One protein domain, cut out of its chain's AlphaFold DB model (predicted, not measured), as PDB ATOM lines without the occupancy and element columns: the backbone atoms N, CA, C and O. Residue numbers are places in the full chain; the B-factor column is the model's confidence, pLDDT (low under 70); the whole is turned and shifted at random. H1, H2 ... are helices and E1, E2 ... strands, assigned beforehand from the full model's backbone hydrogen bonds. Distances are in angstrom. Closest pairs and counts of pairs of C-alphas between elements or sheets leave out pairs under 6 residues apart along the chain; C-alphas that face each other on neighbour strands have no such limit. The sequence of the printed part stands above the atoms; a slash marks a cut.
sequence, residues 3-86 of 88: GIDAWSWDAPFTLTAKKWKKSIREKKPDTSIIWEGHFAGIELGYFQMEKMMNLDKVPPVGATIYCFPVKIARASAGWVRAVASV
ATOM      1  N   GLY A   3     -29.690  43.820   4.433       94.44
ATOM      2  CA  GLY A   3     -29.671  44.641   5.637       94.44
ATOM      3  C   GLY A   3     -30.114  46.071   5.367       94.44
ATOM      4  O   GLY A   3     -29.745  46.633   4.338       94.44
ATOM      5  N   ILE A   4     -30.892  46.651   6.282       95.75
ATOM      6  CA  ILE A   4     -31.332  48.050   6.224       95.75
ATOM      7  C   ILE A   4     -31.272  48.694   7.613       95.75
ATOM      8  O   ILE A   4     -31.459  48.028   8.635       95.75
ATOM      9  N   ASP A   5     -31.022  49.998   7.655       95.81
ATOM     10  CA  ASP A   5     -31.074  50.825   8.867       95.81
ATOM     11  C   ASP A   5     -32.493  51.306   9.221       95.81
ATOM     12  O   ASP A   5     -32.773  51.697  10.355       95.81
ATOM     13  N   ALA A   6     -33.422  51.220   8.275       94.62
ATOM     14  CA  ALA A   6     -34.828  51.527   8.470       94.62
ATOM     15  C   ALA A   6     -35.557  50.506   9.364       94.62
ATOM     16  O   ALA A   6     -35.105  49.385   9.610       94.62
ATOM     17  N   TRP A   7     -36.751  50.903   9.824       90.94
ATOM     18  CA  TRP A   7     -37.622  50.075  10.663       90.94
ATOM     19  C   TRP A   7     -38.035  48.755  10.006       90.94
ATOM     20  O   TRP A   7     -38.255  47.781  10.723       90.94
ATOM     21  N   SER A   8     -38.176  48.753   8.682       92.38
ATOM     22  CA  SER A   8     -38.555  47.588   7.898       92.38
ATOM     23  C   SER A   8     -37.824  47.578   6.559       92.38
ATOM     24  O   SER A   8     -37.438  48.636   6.063       92.38
ATOM     25  N   TRP A   9     -37.663  46.387   5.987       93.94
ATOM     26  CA  TRP A   9     -37.165  46.159   4.633       93.94
ATOM     27  C   TRP A   9     -38.090  46.743   3.555       93.94
ATOM     28  O   TRP A   9     -37.633  47.127   2.481       93.94
ATOM     29  N   ASP A  10     -39.383  46.855   3.857       94.75
ATOM     30  CA  ASP A  10     -40.383  47.393   2.944       94.75
ATOM     31  C   ASP A  10     -40.582  48.904   3.058       94.75
ATOM     32  O   ASP A  10     -40.278  49.548   4.067       94.75
ATOM     33  N   ALA A  11     -41.167  49.474   2.001       93.62
ATOM     34  CA  ALA A  11     -41.520  50.884   1.952       93.62
ATOM     35  C   ALA A  11     -42.407  51.297   3.148       93.62
ATOM     36  O   ALA A  11     -43.245  50.514   3.610       93.62
ATOM     37  N   PRO A  12     -42.300  52.555   3.628       93.44
ATOM     38  CA  PRO A  12     -43.069  53.019   4.774       93.44
ATOM     39  C   PRO A  12     -44.570  52.763   4.620       93.44
ATOM     40  O   PRO A  12     -45.198  53.205   3.654       93.44
ATOM     41  N   PHE A  13     -45.162  52.124   5.632       91.75
ATOM     42  CA  PHE A  13     -46.559  51.684   5.597       91.75
ATOM     43  C   PHE A  13     -47.542  52.815   5.264       91.75
ATOM     44  O   PHE A  13     -48.513  52.612   4.542       91.75
ATOM     45  N   THR A  14     -47.284  54.038   5.735       94.44
ATOM     46  CA  THR A  14     -48.132  55.207   5.449       94.44
ATOM     47  C   THR A  14     -48.144  55.585   3.968       94.44
ATOM     48  O   THR A  14     -49.171  56.043   3.461       94.44
ATOM     49  N   LEU A  15     -47.033  55.385   3.255       95.31
ATOM     50  CA  LEU A  15     -46.929  55.631   1.819       95.31
ATOM     51  C   LEU A  15     -47.591  54.499   1.034       95.31
ATOM     52  O   LEU A  15     -48.416  54.770   0.155       95.31
ATOM     53  N   THR A  16     -47.314  53.248   1.401       96.19
ATOM     54  CA  THR A  16     -47.932  52.065   0.786       96.19
ATOM     55  C   THR A  16     -49.449  52.076   0.960       96.19
ATOM     56  O   THR A  16     -50.184  51.902  -0.010       96.19
ATOM     57  N   ALA A  17     -49.955  52.419   2.147       95.69
ATOM     58  CA  ALA A  17     -51.389  52.527   2.409       95.69
ATOM     59  C   ALA A  17     -52.072  53.609   1.555       95.69
ATOM     60  O   ALA A  17     -53.214  53.425   1.126       95.69
ATOM     61  N   LYS A  18     -51.401  54.737   1.279       97.44
ATOM     62  CA  LYS A  18     -51.922  55.767   0.360       97.44
ATOM     63  C   LYS A  18     -52.012  55.237  -1.072       97.44
ATOM     64  O   LYS A  18     -53.044  55.446  -1.714       97.44
ATOM     65  N   LYS A  19     -50.971  54.545  -1.553       96.94
ATOM     66  CA  LYS A  19     -50.949  53.915  -2.886       96.94
ATOM     67  C   LYS A  19     -52.033  52.840  -3.013       96.94
ATOM     68  O   LYS A  19     -52.821  52.894  -3.950       96.94
ATOM     69  N   TRP A  20     -52.155  51.959  -2.023       97.44
ATOM     70  CA  TRP A  20     -53.192  50.928  -1.965       97.44
ATOM     71  C   TRP A  20     -54.605  51.524  -1.986       97.44
ATOM     72  O   TRP A  20     -55.427  51.180  -2.828       97.44
ATOM     73  N   LYS A  21     -54.900  52.505  -1.122       97.56
ATOM     74  CA  LYS A  21     -56.214  53.175  -1.135       97.56
ATOM     75  C   LYS A  21     -56.515  53.820  -2.489       97.56
ATOM     76  O   LYS A  21     -57.667  53.830  -2.915       97.56
ATOM     77  N   LYS A  22     -55.501  54.376  -3.160       97.75
ATOM     78  CA  LYS A  22     -55.649  54.927  -4.511       97.75
ATOM     79  C   LYS A  22     -56.001  53.833  -5.526       97.75
ATOM     80  O   LYS A  22     -56.980  54.018  -6.242       97.75
ATOM     81  N   SER A  23     -55.286  52.709  -5.527       97.56
ATOM     82  CA  SER A  23     -55.516  51.598  -6.463       97.56
ATOM     83  C   SER A  23     -56.919  50.985  -6.309       97.56
ATOM     84  O   SER A  23     -57.612  50.745  -7.302       97.56
ATOM     85  N   ILE A  24     -57.417  50.873  -5.069       97.88
ATOM     86  CA  ILE A  24     -58.806  50.474  -4.789       97.88
ATOM     87  C   ILE A  24     -59.819  51.452  -5.396       97.88
ATOM     88  O   ILE A  24     -60.756  51.025  -6.070       97.88
ATOM     89  N   ARG A  25     -59.648  52.768  -5.189       97.94
ATOM     90  CA  ARG A  25     -60.563  53.784  -5.753       97.94
ATOM     91  C   ARG A  25     -60.589  53.759  -7.279       97.94
ATOM     92  O   ARG A  25     -61.636  53.990  -7.872       97.94
ATOM     93  N   GLU A  26     -59.454  53.460  -7.898       98.12
ATOM     94  CA  GLU A  26     -59.308  53.336  -9.351       98.12
ATOM     95  C   GLU A  26     -59.858  52.006  -9.901       98.12
ATOM     96  O   GLU A  26     -59.770  51.764 -11.104       98.12
ATOM     97  N   LYS A  27     -60.450  51.154  -9.046       97.44
ATOM     98  CA  LYS A  27     -60.949  49.805  -9.377       97.44
ATOM     99  C   LYS A  27     -59.879  48.908 -10.011       97.44
ATOM    100  O   LYS A  27     -60.196  48.005 -10.783       97.44
ATOM    101  N   LYS A  28     -58.612  49.154  -9.675       97.62
ATOM    102  CA  LYS A  28     -57.442  48.390 -10.118       97.62
ATOM    103  C   LYS A  28     -56.602  48.038  -8.889       97.62
ATOM    104  O   LYS A  28     -55.551  48.641  -8.698       97.62
ATOM    105  N   PRO A  29     -57.091  47.144  -8.008       96.06
ATOM    106  CA  PRO A  29     -56.341  46.732  -6.829       96.06
ATOM    107  C   PRO A  29     -54.991  46.162  -7.259       96.06
ATOM    108  O   PRO A  29     -54.929  45.257  -8.085       96.06
ATOM    109  N   ASP A  30     -53.928  46.697  -6.679       94.81
ATOM    110  CA  ASP A  30     -52.567  46.246  -6.926       94.81
ATOM    111  C   ASP A  30     -51.990  45.743  -5.609       94.81
ATOM    112  O   ASP A  30     -51.666  46.534  -4.726       94.81
ATOM    113  N   THR A  31     -51.969  44.424  -5.436       93.88
ATOM    114  CA  THR A  31     -51.430  43.780  -4.234       93.88
ATOM    115  C   THR A  31     -49.920  43.631  -4.292       93.88
ATOM    116  O   THR A  31     -49.336  43.316  -3.260       93.88
ATOM    117  N   SER A  32     -49.298  43.845  -5.459       93.06
ATOM    118  CA  SER A  32     -47.851  43.685  -5.603       93.06
ATOM    119  C   SER A  32     -47.115  44.620  -4.651       93.06
ATOM    120  O   SER A  32     -46.220  44.159  -3.973       93.06
ATOM    121  N   ILE A  33     -47.601  45.851  -4.452       93.81
ATOM    122  CA  ILE A  33     -46.990  46.872  -3.580       93.81
ATOM    123  C   ILE A  33     -47.001  46.559  -2.070       93.81
ATOM    124  O   ILE A  33     -46.585  47.390  -1.258       93.81
ATOM    125  N   ILE A  34     -47.588  45.437  -1.654       93.75
ATOM    126  CA  ILE A  34     -47.760  45.082  -0.246       93.75
ATOM    127  C   ILE A  34     -46.670  44.084   0.137       93.75
ATOM    128  O   ILE A  34     -46.732  42.931  -0.268       93.75
ATOM    129  N   TRP A  35     -45.728  44.513   0.983       93.44
ATOM    130  CA  TRP A  35     -44.632  43.671   1.485       93.44
ATOM    131  C   TRP A  35     -43.755  43.066   0.371       93.44
ATOM    132  O   TRP A  35     -43.311  41.926   0.481       93.44
ATOM    133  N   GLU A  36     -43.530  43.827  -0.707       93.19
ATOM    134  CA  GLU A  36     -42.711  43.456  -1.874       93.19
ATOM    135  C   GLU A  36     -41.376  42.836  -1.465       93.19
ATOM    136  O   GLU A  36     -41.008  41.752  -1.925       93.19
ATOM    137  N   GLY A  37     -40.675  43.513  -0.556       92.38
ATOM    138  CA  GLY A  37     -39.390  43.084  -0.042       92.38
ATOM    139  C   GLY A  37     -39.508  41.727   0.636       92.38
ATOM    140  O   GLY A  37     -38.822  40.790   0.229       92.38
ATOM    141  N   HIS A  38     -40.389  41.588   1.630       94.31
ATOM    142  CA  HIS A  38     -40.568  40.318   2.351       94.31
ATOM    143  C   HIS A  38     -41.003  39.175   1.420       94.31
ATOM    144  O   HIS A  38     -40.500  38.056   1.542       94.31
ATOM    145  N   PHE A  39     -41.902  39.438   0.466       94.00
ATOM    146  CA  PHE A  39     -42.395  38.410  -0.449       94.00
ATOM    147  C   PHE A  39     -41.375  37.964  -1.492       94.00
ATOM    148  O   PHE A  39     -41.468  36.820  -1.939       94.00
ATOM    149  N   ALA A  40     -40.342  38.757  -1.790       93.44
ATOM    150  CA  ALA A  40     -39.215  38.280  -2.595       93.44
ATOM    151  C   ALA A  40     -38.552  37.021  -1.989       93.44
ATOM    152  O   ALA A  40     -37.961  36.218  -2.710       93.44
ATOM    153  N   GLY A  41     -38.711  36.794  -0.676       92.44
ATOM    154  CA  GLY A  41     -38.219  35.602   0.018       92.44
ATOM    155  C   GLY A  41     -38.952  34.312  -0.361       92.44
ATOM    156  O   GLY A  41     -38.439  33.227  -0.088       92.44
ATOM    157  N   ILE A  42     -40.128  34.416  -0.994       92.94
ATOM    158  CA  ILE A  42     -40.856  33.276  -1.569       92.94
ATOM    159  C   ILE A  42     -40.176  32.801  -2.859       92.94
ATOM    160  O   ILE A  42     -40.071  31.596  -3.075       92.94
ATOM    161  N   GLU A  43     -39.714  33.727  -3.703       93.75
ATOM    162  CA  GLU A  43     -39.042  33.401  -4.968       93.75
ATOM    163  C   GLU A  43     -37.612  32.910  -4.737       93.75
ATOM    164  O   GLU A  43     -37.202  31.882  -5.279       93.75
ATOM    165  N   LEU A  44     -36.858  33.632  -3.903       93.94
ATOM    166  CA  LEU A  44     -35.500  33.273  -3.523       93.94
ATOM    167  C   LEU A  44     -35.312  33.489  -2.025       93.94
ATOM    168  O   LEU A  44     -35.221  34.620  -1.550       93.94
ATOM    169  N   GLY A  45     -35.209  32.383  -1.288       94.31
ATOM    170  CA  GLY A  45     -35.025  32.412   0.158       94.31
ATOM    171  C   GLY A  45     -33.832  33.275   0.568       94.31
ATOM    172  O   GLY A  45     -32.704  33.073   0.111       94.31
ATOM    173  N   TYR A  46     -34.074  34.229   1.463       94.00
ATOM    174  CA  TYR A  46     -33.044  35.102   2.004       94.00
ATOM    175  C   TYR A  46     -33.277  35.377   3.495       94.00
ATOM    176  O   TYR A  46     -34.344  35.132   4.048       94.00
ATOM    177  N   PHE A  47     -32.244  35.913   4.144       93.06
ATOM    178  CA  PHE A  47     -32.326  36.472   5.492       93.06
ATOM    179  C   PHE A  47     -32.186  37.993   5.419       93.06
ATOM    180  O   PHE A  47     -31.256  38.471   4.757       93.06
ATOM    181  N   GLN A  48     -33.076  38.730   6.083       94.50
ATOM    182  CA  GLN A  48     -32.981  40.183   6.268       94.50
ATOM    183  C   GLN A  48     -32.618  40.540   7.703       94.50
ATOM    184  O   GLN A  48     -33.044  39.885   8.654       94.50
ATOM    185  N   MET A  49     -31.871  41.628   7.838       95.69
ATOM    186  CA  MET A  49     -31.670  42.351   9.085       95.69
ATOM    187  C   MET A  49     -32.267  43.749   8.933       95.69
ATOM    188  O   MET A  49     -32.041  44.421   7.930       95.69
ATOM    189  N   GLU A  50     -33.016  44.194   9.930       96.06
ATOM    190  CA  GLU A  50     -33.649  45.514   9.946       96.06
ATOM    191  C   GLU A  50     -33.126  46.313  11.140       96.06
ATOM    192  O   GLU A  50     -32.658  45.726  12.122       96.06
ATOM    193  N   LYS A  51     -33.244  47.646  11.083       95.69
ATOM    194  CA  LYS A  51     -32.824  48.567  12.157       95.69
ATOM    195  C   LYS A  51     -31.328  48.489  12.462       95.69
ATOM    196  O   LYS A  51     -30.903  48.604  13.614       95.69
ATOM    197  N   MET A  52     -30.526  48.250  11.432       95.94
ATOM    198  CA  MET A  52     -29.075  48.288  11.545       95.94
ATOM    199  C   MET A  52     -28.594  49.707  11.871       95.94
ATOM    200  O   MET A  52     -29.233  50.697  11.537       95.94
ATOM    201  N   MET A  53     -27.443  49.808  12.527       95.25
ATOM    202  CA  MET A  53     -26.810  51.080  12.880       95.25
ATOM    203  C   MET A  53     -25.343  51.042  12.464       95.25
ATOM    204  O   MET A  53     -24.762  49.961  12.359       95.25
ATOM    205  N   ASN A  54     -24.731  52.218  12.301       96.25
ATOM    206  CA  ASN A  54     -23.347  52.387  11.844       96.25
ATOM    207  C   ASN A  54     -23.079  51.890  10.409       96.25
ATOM    208  O   ASN A  54     -21.932  51.586  10.083       96.25
ATOM    209  N   LEU A  55     -24.103  51.785   9.550       94.94
ATOM    210  CA  LEU A  55     -23.897  51.426   8.139       94.94
ATOM    211  C   LEU A  55     -23.042  52.473   7.404       94.94
ATOM    212  O   LEU A  55     -22.305  52.118   6.493       94.94
ATOM    213  N   ASP A  56     -23.062  53.728   7.860       95.62
ATOM    214  CA  ASP A  56     -22.194  54.825   7.410       95.62
ATOM    215  C   ASP A  56     -20.695  54.574   7.656       95.62
ATOM    216  O   ASP A  56     -19.853  55.205   7.021       95.62
ATOM    217  N   LYS A  57     -20.350  53.638   8.551       95.81
ATOM    218  CA  LYS A  57     -18.964  53.247   8.861       95.81
ATOM    219  C   LYS A  57     -18.502  52.009   8.093       95.81
ATOM    220  O   LYS A  57     -17.369  51.573   8.274       95.81
ATOM    221  N   VAL A  58     -19.376  51.408   7.288       95.50
ATOM    222  CA  VAL A  58     -19.069  50.215   6.499       95.50
ATOM    223  C   VAL A  58     -18.749  50.653   5.068       95.50
ATOM    224  O   VAL A  58     -19.577  51.321   4.447       95.50
ATOM    225  N   PRO A  59     -17.578  50.296   4.507       95.56
ATOM    226  CA  PRO A  59     -17.281  50.622   3.122       95.56
ATOM    227  C   PRO A  59     -18.253  49.894   2.175       95.56
ATOM    228  O   PRO A  59     -18.656  48.765   2.467       95.56
ATOM    229  N   PRO A  60     -18.596  50.481   1.011       94.69
ATOM    230  CA  PRO A  60     -19.539  49.874   0.068       94.69
ATOM    231  C   PRO A  60     -19.136  48.477  -0.422       94.69
ATOM    232  O   PRO A  60     -19.991  47.688  -0.820       94.69
ATOM    233  N   VAL A  61     -17.834  48.176  -0.415       95.62
ATOM    234  CA  VAL A  61     -17.256  46.890  -0.817       95.62
ATOM    235  C   VAL A  61     -16.089  46.521   0.100       95.62
ATOM    236  O   VAL A  61     -15.437  47.392   0.669       95.62
ATOM    237  N   GLY A  62     -15.817  45.221   0.236       95.38
ATOM    238  CA  GLY A  62     -14.663  44.699   0.981       95.38
ATOM    239  C   GLY A  62     -14.902  44.426   2.469       95.38
ATOM    240  O   GLY A  62     -14.099  43.730   3.083       95.38
ATOM    241  N   ALA A  63     -16.009  44.895   3.052       96.06
ATOM    242  CA  ALA A  63     -16.396  44.511   4.409       96.06
ATOM    243  C   ALA A  63     -17.042  43.119   4.452       96.06
ATOM    244  O   ALA A  63     -17.760  42.716   3.535       96.06
ATOM    245  N   THR A  64     -16.849  42.409   5.566       96.38
ATOM    246  CA  THR A  64     -17.590  41.175   5.871       96.38
ATOM    247  C   THR A  64     -18.584  41.441   6.993       96.38
ATOM    248  O   THR A  64     -18.186  41.829   8.091       96.38
ATOM    249  N   ILE A  65     -19.873  41.211   6.733       95.19
ATOM    250  CA  ILE A  65     -20.941  41.335   7.734       95.19
ATOM    251  C   ILE A  65     -21.219  39.970   8.363       95.19
ATOM    252  O   ILE A  65     -21.507  38.998   7.664       95.19
ATOM    253  N   TYR A  66     -21.192  39.916   9.690       95.50
ATOM    254  CA  TYR A  66     -21.533  38.737  10.474       95.50
ATOM    255  C   TYR A  66     -22.861  38.952  11.197       95.50
ATOM    256  O   TYR A  66     -23.099  39.990  11.818       95.50
ATOM    257  N   CYS A  67     -23.717  37.935  11.140       93.81
ATOM    258  CA  CYS A  67     -25.044  37.929  11.741       93.81
ATOM    259  C   CYS A  67     -25.166  36.712  12.663       93.81
ATOM    260  O   CYS A  67     -25.181  35.573  12.199       93.81
ATOM    261  N   PHE A  68     -25.247  36.959  13.971       93.31
ATOM    262  CA  PHE A  68     -25.415  35.929  14.998       93.31
ATOM    263  C   PHE A  68     -26.800  36.065  15.648       93.31
ATOM    264  O   PHE A  68     -26.931  36.755  16.666       93.31
ATOM    265  N   PRO A  69     -27.863  35.500  15.043       94.31
ATOM    266  CA  PRO A  69     -29.207  35.613  15.587       94.31
ATOM    267  C   PRO A  69     -29.368  34.721  16.817       94.31
ATOM    268  O   PRO A  69     -28.846  33.604  16.879       94.31
ATOM    269  N   VAL A  70     -30.152  35.184  17.786       96.94
ATOM    270  CA  VAL A  70     -30.567  34.337  18.901       96.94
ATOM    271  C   VAL A  70     -31.574  33.307  18.412       96.94
ATOM    272  O   VAL A  70     -32.597  33.633  17.810       96.94
ATOM    273  N   LYS A  71     -31.267  32.035  18.679       95.31
ATOM    274  CA  LYS A  71     -32.085  30.901  18.260       95.31
ATOM    275  C   LYS A  71     -33.282  30.746  19.194       95.31
ATOM    276  O   LYS A  71     -33.155  30.221  20.297       95.31
ATOM    277  N   ILE A  72     -34.448  31.177  18.730       96.94
ATOM    278  CA  ILE A  72     -35.716  31.044  19.453       96.94
ATOM    279  C   ILE A  72     -36.458  29.809  18.923       96.94
ATOM    280  O   ILE A  72     -36.597  29.622  17.712       96.94
ATOM    281  N   ALA A  73     -36.914  28.933  19.822       97.69
ATOM    282  CA  ALA A  73     -37.577  27.690  19.438       97.69
ATOM    283  C   ALA A  73     -38.854  27.968  18.624       97.69
ATOM    284  O   ALA A  73     -39.745  28.676  19.085       97.69
ATOM    285  N   ARG A  74     -38.939  27.370  17.425       97.12
ATOM    286  CA  ARG A  74     -40.080  27.479  16.491       97.12
ATOM    287  C   ARG A  74     -40.404  28.911  16.030       97.12
ATOM    288  O   ARG A  74     -41.507  29.143  15.542       97.12
ATOM    289  N   ALA A  75     -39.470  29.854  16.160       96.38
ATOM    290  CA  ALA A  75     -39.632  31.214  15.652       96.38
ATOM    291  C   ALA A  75     -39.104  31.351  14.217       96.38
ATOM    292  O   ALA A  75     -38.170  30.655  13.820       96.38
ATOM    293  N   SER A  76     -39.677  32.290  13.463       92.38
ATOM    294  CA  SER A  76     -39.205  32.669  12.125       92.38
ATOM    295  C   SER A  76     -38.064  33.695  12.146       92.38
ATOM    296  O   SER A  76     -37.399  33.877  11.132       92.38
ATOM    297  N   ALA A  77     -37.827  34.361  13.282       94.19
ATOM    298  CA  ALA A  77     -36.797  35.383  13.450       94.19
ATOM    299  C   ALA A  77     -36.342  35.495  14.917       94.19
ATOM    300  O   ALA A  77     -36.987  34.972  15.829       94.19
ATOM    301  N   GLY A  78     -35.238  36.208  15.145       95.25
ATOM    302  CA  GLY A  78     -34.702  36.525  16.468       95.25
ATOM    303  C   GLY A  78     -33.860  37.798  16.421       95.25
ATOM    304  O   GLY A  78     -33.459  38.244  15.346       95.25
ATOM    305  N   TRP A  79     -33.592  38.398  17.581       95.56
ATOM    306  CA  TRP A  79     -32.671  39.532  17.651       95.56
ATOM    307  C   TRP A  79     -31.240  39.087  17.335       95.56
ATOM    308  O   TRP A  79     -30.863  37.936  17.562       95.56
ATOM    309  N   VAL A  80     -30.434  40.012  16.825       95.19
ATOM    310  CA  VAL A  80     -29.072  39.746  16.358       95.19
ATOM    311  C   VAL A  80     -28.110  40.777  16.933       95.19
ATOM    312  O   VAL A  80     -28.430  41.964  17.023       95.19
ATOM    313  N   ARG A  81     -26.898  40.339  17.274       95.31
ATOM    314  CA  ARG A  81     -25.744  41.237  17.367       95.31
ATOM    315  C   ARG A  81     -24.985  41.198  16.042       95.31
ATOM    316  O   ARG A  81     -24.100  40.367  15.864       95.31
ATOM    317  N   ALA A  82     -25.368  42.063  15.107       95.50
ATOM    318  CA  ALA A  82     -24.642  42.208  13.850       95.50
ATOM    319  C   ALA A  82     -23.306  42.930  14.087       95.50
ATOM    320  O   ALA A  82     -23.245  43.897  14.853       95.50
ATOM    321  N   VAL A  83     -22.244  42.450  13.445       96.50
ATOM    322  CA  VAL A  83     -20.910  43.073  13.465       96.50
ATOM    323  C   VAL A  83     -20.314  43.048  12.063       96.50
ATOM    324  O   VAL A  83     -20.665  42.192  11.254       96.50
ATOM    325  N   ALA A  84     -19.411  43.980  11.775       96.44
ATOM    326  CA  ALA A  84     -18.705  44.054  10.505       96.44
ATOM    327  C   ALA A  84     -17.195  44.000  10.749       96.44
ATOM    328  O   ALA A  84     -16.695  44.711  11.620       96.44
ATOM    329  N   SER A  85     -16.483  43.185   9.971       96.94
ATOM    330  CA  SER A  85     -15.045  43.367   9.767       96.94
ATOM    331  C   SER A  85     -14.873  44.326   8.602       96.94
ATOM    332  O   SER A  85     -15.369  44.051   7.505       96.94
ATOM    333  N   VAL A  86     -14.191  45.440   8.841       95.62
ATOM    334  CA  VAL A  86     -13.849  46.426   7.813       95.62
ATOM    335  C   VAL A  86     -12.368  46.267   7.450       95.62
ATOM    336  O   VAL A  86     -11.590  45.928   8.341       95.62
TER     337      VAL A  86
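AT A GLANCE: This is residues 3 to 86 of the 88 residues of an uncharacterized protein of marine sediment metagenome (UniProt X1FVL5). There is little regular structure here: a loose, loop-rich chain with the two-strand hairpin E1-E2 toward one end of its longest axis and helix H1 toward the other. H2 lies between them, and residues 40 to 45 stick out. The 84 printed residues run H1, H2, E1, E2, the strands antiparallel; the class is mixed, with only 27 residues in named elements. The whole is loose, radius of gyration of the C-alphas 16.5 A, spans 50 by 33 by 22 A.

HOW THE PARTS SIT: Look first at E1, residues 64 to 66, and E2, residues 83 to 85, an antiparallel hairpin at 154 degrees; N 66 and O 83 are 2.8 A apart, within hydrogen-bond range. H1, residues 13 to 25, is apart from both strands and from H2, residues 36 to 43. In H1 every O i to N i+4 pair is within hydrogen-bond range; in H2 1 of 4 is, beside 5 of 5 O i to N i+3 pairs.

IN THESE COORDINATES: Find C-alpha 13 at (-46.559, 51.684, 5.597); from there H1 runs 18.1 A. H2 spans 11.1 A, E1 6.5 A and E2 6.9 A, ending at C-alpha 85, (-15.045, 43.367, 9.767).

THE WHOLE: The C-alphas of Lys 27 and Val 86, the two farthest apart, are 50.3 A apart. The links H2 to E1 and E1 to E2 are long. The printed part has no cut, and no printed residue is under 70 in pLDDT.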